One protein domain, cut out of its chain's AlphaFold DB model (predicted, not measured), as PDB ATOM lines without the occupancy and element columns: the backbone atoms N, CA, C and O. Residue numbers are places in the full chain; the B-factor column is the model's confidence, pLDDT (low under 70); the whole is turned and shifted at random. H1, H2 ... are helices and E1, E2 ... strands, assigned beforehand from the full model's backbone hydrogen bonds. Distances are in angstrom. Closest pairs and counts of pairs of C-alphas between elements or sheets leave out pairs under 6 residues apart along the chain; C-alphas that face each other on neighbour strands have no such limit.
ATOM      1  N   LEU A   6       9.051  -8.639  -1.063       94.44
ATOM      2  CA  LEU A   6      10.425  -8.461  -0.619       94.44
ATOM      3  C   LEU A   6      10.422  -8.218   0.890       94.44
ATOM      4  O   LEU A   6       9.796  -7.276   1.370       94.44
ATOM      5  N   ILE A   7      11.112  -9.076   1.641       96.31
ATOM      6  CA  ILE A   7      11.253  -8.950   3.094       96.31
ATOM      7  C   ILE A   7      12.678  -8.505   3.400       96.31
ATOM      8  O   ILE A   7      13.625  -9.268   3.222       96.31
ATOM      9  N   ILE A   8      12.815  -7.292   3.920       96.69
ATOM     10  CA  ILE A   8      14.088  -6.705   4.328       96.69
ATOM     11  C   ILE A   8      14.136  -6.750   5.853       96.69
ATOM     12  O   ILE A   8      13.323  -6.118   6.521       96.69
ATOM     13  N   LYS A   9      15.083  -7.497   6.432       96.69
ATOM     14  CA  LYS A   9      15.267  -7.624   7.894       96.69
ATOM     15  C   LYS A   9      15.981  -6.400   8.486       96.69
ATOM     16  O   LYS A   9      17.036  -6.519   9.102       96.69
ATOM     17  N   MET A  10      15.428  -5.218   8.225       95.38
ATOM     18  CA  MET A  10      15.934  -3.925   8.671       95.38
ATOM     19  C   MET A  10      14.781  -2.943   8.901       95.38
ATOM     20  O   MET A  10      13.750  -3.005   8.225       95.38
ATOM     21  N   ASN A  11      14.988  -2.020   9.840       96.00
ATOM     22  CA  ASN A  11      14.133  -0.857  10.024       96.00
ATOM     23  C   ASN A  11      14.421   0.189   8.943       96.00
ATOM     24  O   ASN A  11      15.460   0.845   9.004       96.00
ATOM     25  N   LEU A  12      13.503   0.357   7.991       96.62
ATOM     26  CA  LEU A  12      13.607   1.406   6.977       96.62
ATOM     27  C   LEU A  12      12.780   2.652   7.312       96.62
ATOM     28  O   LEU A  12      12.740   3.580   6.512       96.62
ATOM     29  N   LEU A  13      12.164   2.702   8.500       95.81
ATOM     30  CA  LEU A  13      11.354   3.838   8.943       95.81
ATOM     31  C   LEU A  13      12.099   5.186   8.889       95.81
ATOM     32  O   LEU A  13      11.455   6.171   8.557       95.81
ATOM     33  N   PRO A  14      13.426   5.271   9.138       96.44
ATOM     34  CA  PRO A  14      14.153   6.534   8.986       96.44
ATOM     35  C   PRO A  14      14.101   7.151   7.581       96.44
ATOM     36  O   PRO A  14      14.303   8.352   7.455       96.44
ATOM     37  N   TRP A  15      13.842   6.346   6.546       96.75
ATOM     38  CA  TRP A  15      13.716   6.798   5.156       96.75
ATOM     39  C   TRP A  15      12.274   6.742   4.649       96.75
ATOM     40  O   TRP A  15      12.040   6.963   3.467       96.75
ATOM     41  N   TYR A  16      11.315   6.407   5.511       96.12
ATOM     42  CA  TYR A  16       9.904   6.353   5.151       96.12
ATOM     43  C   TYR A  16       9.276   7.742   5.205       96.12
ATOM     44  O   TYR A  16       9.400   8.451   6.204       96.12
ATOM     45  N   ASN A  17       8.570   8.100   4.140       94.94
ATOM     46  CA  ASN A  17       7.786   9.316   4.057       94.94
ATOM     47  C   ASN A  17       6.299   8.992   4.249       94.94
ATOM     48  O   ASN A  17       5.650   8.382   3.403       94.94
ATOM     49  N   GLU A  18       5.746   9.446   5.374       91.75
ATOM     50  CA  GLU A  18       4.342   9.223   5.739       91.75
ATOM     51  C   GLU A  18       3.350   9.969   4.828       91.75
ATOM     52  O   GLU A  18       2.168   9.629   4.804       91.75
ATOM     53  N   LEU A  19       3.796  11.000   4.097       94.44
ATOM     54  CA  LEU A  19       2.915  11.820   3.258       94.44
ATOM     55  C   LEU A  19       2.578  11.159   1.920       94.44
ATOM     56  O   LEU A  19       1.488  11.384   1.393       94.44
ATOM     57  N   ASP A  20       3.508  10.388   1.360       93.19
ATOM     58  CA  ASP A  20       3.382   9.775   0.034       93.19
ATOM     59  C   ASP A  20       3.558   8.247   0.042       93.19
ATOM     60  O   ASP A  20       3.505   7.626  -1.017       93.19
ATOM     61  N   ASP A  21       3.708   7.650   1.227       91.12
ATOM     62  CA  ASP A  21       3.873   6.212   1.453       91.12
ATOM     63  C   ASP A  21       5.072   5.597   0.700       91.12
ATOM     64  O   ASP A  21       5.024   4.451   0.250       91.12
ATOM     65  N   ASN A  22       6.169   6.356   0.563       94.19
ATOM     66  CA  ASN A  22       7.385   5.920  -0.131       94.19
ATOM     67  C   ASN A  22       8.630   5.869   0.765       94.19
ATOM     68  O   ASN A  22       8.678   6.421   1.862       94.19
ATOM     69  N   LEU A  23       9.662   5.178   0.270       95.75
ATOM     70  CA  LEU A  23      11.001   5.189   0.858       95.75
ATOM     71  C   LEU A  23      11.899   6.118   0.036       95.75
ATOM     72  O   LEU A  23      12.006   5.936  -1.176       95.75
ATOM     73  N   ASP A  24      12.597   7.042   0.692       96.38
ATOM     74  CA  ASP A  24      13.666   7.840   0.084       96.38
ATOM     75  C   ASP A  24      14.931   6.983  -0.085       96.38
ATOM     76  O   ASP A  24      15.902   7.063   0.674       96.38
ATOM     77  N   ILE A  25      14.887   6.083  -1.070       95.62
ATOM     78  CA  ILE A  25      15.974   5.140  -1.343       95.62
ATOM     79  C   ILE A  25      17.224   5.825  -1.901       95.62
ATOM     80  O   ILE A  25      18.307   5.243  -1.815       95.62
ATOM     81  N   ASP A  26      17.093   7.038  -2.443       94.94
ATOM     82  CA  ASP A  26      18.182   7.809  -3.050       94.94
ATOM     83  C   ASP A  26      18.996   8.608  -2.024       94.94
ATOM     84  O   ASP A  26      20.111   9.044  -2.335       94.94
ATOM     85  N   HIS A  27      18.511   8.712  -0.782       95.69
ATOM     86  CA  HIS A  27      19.233   9.329   0.328       95.69
ATOM     87  C   HIS A  27      20.673   8.796   0.444       95.69
ATOM     88  O   HIS A  27      20.925   7.591   0.343       95.69
ATOM     89  N   SER A  28      21.646   9.678   0.693       95.06
ATOM     90  CA  SER A  28      23.077   9.324   0.687       95.06
ATOM     91  C   SER A  28      23.459   8.274   1.733       95.06
ATOM     92  O   SER A  28      24.403   7.517   1.538       95.06
ATOM     93  N   GLU A  29      22.725   8.235   2.844       96.19
ATOM     94  CA  GLU A  29      22.925   7.273   3.937       96.19
ATOM     95  C   GLU A  29      22.082   5.993   3.794       96.19
ATOM     96  O   GLU A  29      22.135   5.123   4.663       96.19
ATOM     97  N   PHE A  30      21.294   5.858   2.720       96.69
ATOM     98  CA  PHE A  30      20.477   4.666   2.503       96.69
ATOM     99  C   PHE A  30      21.367   3.439   2.207       96.69
ATOM    100  O   PHE A  30      22.281   3.529   1.381       96.69
ATOM    101  N   PRO A  31      21.120   2.262   2.815       96.25
ATOM    102  CA  PRO A  31      21.947   1.076   2.596       96.25
ATOM    103  C   PRO A  31      21.927   0.600   1.135       96.25
ATOM    104  O   PRO A  31      20.906   0.113   0.647       96.25
ATOM    105  N   GLY A  32      23.075   0.661   0.452       96.25
ATOM    106  CA  GLY A  32      23.183   0.331  -0.979       96.25
ATOM    107  C   GLY A  32      22.653  -1.062  -1.346       96.25
ATOM    108  O   GLY A  32      21.852  -1.194  -2.260       96.25
ATOM    109  N   LEU A  33      22.979  -2.094  -0.556       94.50
ATOM    110  CA  LEU A  33      22.473  -3.456  -0.793       94.50
ATOM    111  C   LEU A  33      20.944  -3.566  -0.713       94.50
ATOM    112  O   LEU A  33      20.358  -4.450  -1.335       94.50
ATOM    113  N   VAL A  34      20.296  -2.723   0.096       95.56
ATOM    114  CA  VAL A  34      18.834  -2.682   0.202       95.56
ATOM    115  C   VAL A  34      18.257  -1.915  -0.982       95.56
ATOM    116  O   VAL A  34      17.284  -2.376  -1.570       95.56
ATOM    117  N   ARG A  35      18.890  -0.803  -1.381       96.44
ATOM    118  CA  ARG A  35      18.515  -0.041  -2.580       96.44
ATOM    119  C   ARG A  35      18.488  -0.941  -3.810       96.44
ATOM    120  O   ARG A  35      17.472  -0.985  -4.490       96.44
ATOM    121  N   ASP A  36      19.544  -1.719  -4.037       95.19
ATOM    122  CA  ASP A  36      19.639  -2.616  -5.194       95.19
ATOM    123  C   ASP A  36      18.506  -3.655  -5.215       95.19
ATOM    124  O   ASP A  36      17.945  -3.952  -6.268       95.19
ATOM    125  N   GLN A  37      18.114  -4.178  -4.045       93.69
ATOM    126  CA  GLN A  37      16.983  -5.105  -3.925       93.69
ATOM    127  C   GLN A  37      15.642  -4.431  -4.225       93.69
ATOM    128  O   GLN A  37      14.803  -5.028  -4.897       93.69
ATOM    129  N   ILE A  38      15.438  -3.206  -3.731       93.62
ATOM    130  CA  ILE A  38      14.216  -2.431  -3.969       93.62
ATOM    131  C   ILE A  38      14.104  -2.053  -5.454       93.62
ATOM    132  O   ILE A  38      13.062  -2.254  -6.068       93.62
ATOM    133  N   VAL A  39      15.196  -1.599  -6.068       93.44
ATOM    134  CA  VAL A  39      15.237  -1.287  -7.505       93.44
ATOM    135  C   VAL A  39      14.958  -2.537  -8.347       93.44
ATOM    136  O   VAL A  39      14.203  -2.468  -9.313       93.44
ATOM    137  N   ALA A  40      15.501  -3.698  -7.964       91.06
ATOM    138  CA  ALA A  40      15.294  -4.951  -8.691       91.06
ATOM    139  C   ALA A  40      13.839  -5.459  -8.671       91.06
ATOM    140  O   ALA A  40      13.452  -6.201  -9.577       91.06
ATOM    141  N   ILE A  41      13.031  -5.098  -7.664       90.06
ATOM    142  CA  ILE A  41      11.597  -5.439  -7.657       90.06
ATOM    143  C   ILE A  41      10.746  -4.448  -8.460       90.06
ATOM    144  O   ILE A  41       9.632  -4.797  -8.842       90.06
ATOM    145  N   GLY A  42      11.259  -3.255  -8.764       89.88
ATOM    146  CA  GLY A  42      10.524  -2.227  -9.496       89.88
ATOM    147  C   GLY A  42       9.446  -1.553  -8.653       89.88
ATOM    148  O   GLY A  42       9.675  -1.271  -7.484       89.88
ATOM    149  N   GLU A  43       8.279  -1.271  -9.233       91.62
ATOM    150  CA  GLU A  43       7.189  -0.601  -8.513       91.62
ATOM    151  C   GLU A  43       6.680  -1.450  -7.342       91.62
ATOM    152  O   GLU A  43       6.335  -2.629  -7.504       91.62
ATOM    153  N   TYR A  44       6.581  -0.841  -6.161       93.56
ATOM    154  CA  TYR A  44       6.166  -1.510  -4.934       93.56
ATOM    155  C   TYR A  44       5.218  -0.655  -4.093       93.56
ATOM    156  O   TYR A  44       5.175   0.564  -4.223       93.56
ATOM    157  N   SER A  45       4.488  -1.312  -3.194       94.69
ATOM    158  CA  SER A  45       3.822  -0.694  -2.047       94.69
ATOM    159  C   SER A  45       4.432  -1.203  -0.745       94.69
ATOM    160  O   SER A  45       4.928  -2.334  -0.667       94.69
ATOM    161  N   ILE A  46       4.390  -0.377   0.297       95.56
ATOM    162  CA  ILE A  46       4.833  -0.763   1.637       95.56
ATOM    163  C   ILE A  46       3.689  -1.524   2.312       95.56
ATOM    164  O   ILE A  46       2.623  -0.984   2.575       95.56
ATOM    165  N   GLU A  47       3.891  -2.811   2.599       95.19
ATOM    166  CA  GLU A  47       2.885  -3.601   3.326       95.19
ATOM    167  C   GLU A  47       3.041  -3.498   4.836       95.19
ATOM    168  O   GLU A  47       2.080  -3.642   5.591       95.19
ATOM    169  N   PHE A  48       4.287  -3.380   5.287       95.81
ATOM    170  CA  PHE A  48       4.624  -3.431   6.696       95.81
ATOM    171  C   PHE A  48       5.989  -2.805   6.928       95.81
ATOM    172  O   PHE A  48       6.945  -3.113   6.217       95.81
ATOM    173  N   ILE A  49       6.097  -2.002   7.978       96.00
ATOM    174  CA  ILE A  49       7.359  -1.438   8.436       96.00
ATOM    175  C   ILE A  49       7.428  -1.511   9.955       96.00
ATOM    176  O   ILE A  49       6.459  -1.249  10.667       96.00
ATOM    177  N   SER A  50       8.573  -1.941  10.468       95.25
ATOM    178  CA  SER A  50       8.805  -2.084  11.900       95.25
ATOM    179  C   SER A  50      10.277  -1.899  12.229       95.25
ATOM    180  O   SER A  50      11.142  -1.934  11.357       95.25
ATOM    181  N   ARG A  51      10.579  -1.838  13.529       95.00
ATOM    182  CA  ARG A  51      11.959  -1.799  14.030       95.00
ATOM    183  C   ARG A  51      12.832  -2.995  13.616       95.00
ATOM    184  O   ARG A  51      14.040  -2.940  13.809       95.00
ATOM    185  N   PHE A  52      12.240  -4.090  13.132       96.00
ATOM    186  CA  PHE A  52      12.959  -5.330  12.821       96.00
ATOM    187  C   PHE A  52      12.959  -5.678  11.338       96.00
ATOM    188  O   PHE A  52      13.887  -6.326  10.859       96.00
ATOM    189  N   GLU A  53      11.905  -5.302  10.622       96.94
ATOM    190  CA  GLU A  53      11.763  -5.620   9.212       96.94
ATOM    191  C   GLU A  53      10.813  -4.673   8.491       96.94
ATOM    192  O   GLU A  53       9.886  -4.122   9.091       96.94
ATOM    193  N   THR A  54      11.035  -4.579   7.184       97.56
ATOM    194  CA  THR A  54      10.203  -3.883   6.209       97.56
ATOM    195  C   THR A  54       9.788  -4.878   5.128       97.56
ATOM    196  O   THR A  54      10.603  -5.690   4.681       97.56
ATOM    197  N   ARG A  55       8.517  -4.855   4.727       96.69
ATOM    198  CA  ARG A  55       7.957  -5.719   3.682       96.69
ATOM    199  C   ARG A  55       7.386  -4.861   2.569       96.69
ATOM    200  O   ARG A  55       6.520  -4.026   2.823       96.69
ATOM    201  N   LEU A  56       7.848  -5.113   1.354       95.75
ATOM    202  CA  LEU A  56       7.411  -4.414   0.153       95.75
ATOM    203  C   LEU A  56       6.717  -5.408  -0.770       95.75
ATOM    204  O   LEU A  56       7.270  -6.472  -1.059       95.75
ATOM    205  N   ARG A  57       5.513  -5.081  -1.230       94.44
ATOM    206  CA  ARG A  57       4.792  -5.872  -2.229       94.44
ATOM    207  C   ARG A  57       5.014  -5.247  -3.590       94.44
ATOM    208  O   ARG A  57       4.702  -4.083  -3.790       94.44
ATOM    209  N   GLN A  58       5.491  -6.042  -4.534       92.81
ATOM    210  CA  GLN A  58       5.588  -5.630  -5.927       92.81
ATOM    211  C   GLN A  58       4.187  -5.364  -6.504       92.81
ATOM    212  O   GLN A  58       3.309  -6.232  -6.415       92.81
ATOM    213  N   ILE A  59       3.994  -4.179  -7.090       89.31
ATOM    214  CA  ILE A  59       2.752  -3.756  -7.754       89.31
ATOM    215  C   ILE A  59       2.781  -4.191  -9.224       89.31
ATOM    216  O   ILE A  59       1.834  -4.830  -9.685       89.31
ATOM    217  N   SER A  60       3.893  -3.930  -9.916       78.00
ATOM    218  CA  SER A  60       4.079  -4.234 -11.339       78.00
ATOM    219  C   SER A  60       5.493  -4.762 -11.593       78.00
ATOM    220  O   SER A  60       6.464  -4.244 -11.044       78.00
ATOM    221  N   GLU A  61       5.633  -5.798 -12.425       63.16
ATOM    222  CA  GLU A  61       6.947  -6.196 -12.945       63.16
ATOM    223  C   GLU A  61       7.381  -5.157 -13.991       63.16
ATOM    224  O   GLU A  61       6.645  -4.905 -14.948       63.16
TER     225      GLU A  61
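Overview. This is residues 6 to 61 of the 63 residues of an uncharacterized protein of Paenibacillus sp. Soil787 (UniProt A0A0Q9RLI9). A small wall of three antiparallel strands, E1, E3 and E2, has the helix H1 packed over one face, running along the strands, while the other face is bare. The long stretch of residues 9 to 31, with no named element, winds from the end of E1 to the start of H1 and covers the side between E2 and the helix. The printed part has 56 residues with one named helix and three named strands, in the order E1, H1, E2, E3; the class is mixed, helices and strands, with under half of the residues in named elements. The whole is compact, with a radius of gyration of the C-alphas of 10.3 A, and rounded, spanning 26 by 22 by 20 A.

Along the chain. E1 is residues 6 to 8, with C-alpha 6 at (10.425, -8.461, -0.619). Residues 9 to 31 follow; within them, residues 16 to 17 pair with residues 22 to 23 as strands do, antiparallel. H1 is residues 32 to 41, 14.6 A from first to last C-alpha, beginning with C-alpha 32 at (23.183, 0.331, -0.979). E2 is residues 43 to 49, 17.0 A long. E3 is residues 54 to 60, 18.6 A long, and ends with C-alpha 60 at (4.079, -4.234, -11.339).

Arrangement. The sheet runs E1, E3, E2, with E1 and E2 as edge strands. E1 and E3 are antiparallel at 157 degrees, with N 6 and O 56 within hydrogen-bond range at 2.8 A. E2 and E3 form a hairpin, antiparallel at 155 degrees, with N 45 and O 57 within range at 2.8 A and N 57 and O 45 at 2.9 A. H1 is on the sheet at a height over the sheet of 9.9 A. It lies over E1 and E3 and runs along the strands, at 6 degrees to E1 on the local plane. The closest C-alphas of E1 and H1 are those of Ile 8 and Val 34, 7.5 A apart; those of H1 and E3 are Ile 41 and Gln 58, 6.3 A apart. E1, H1 and E2 form a split strand-helix-strand unit, two strands running the same way with a helix between them in the chain and E3 between them in the sheet; its crossover is right-handed. In H1, 5 of 6 O i to N i+4 pairs are within hydrogen-bond range.

Size, cuts and confidence. The two C-alphas farthest apart are those of Arg 51 and Glu 61, at 27.8 A. The printed part has no cut. The link from E1 to H1 is long, with 23 residues; the links from H1 to E2 and from E2 to E3 are tight. The mean pLDDT of the printed part is 94.0, and residue 61 is the one printed residue under 70.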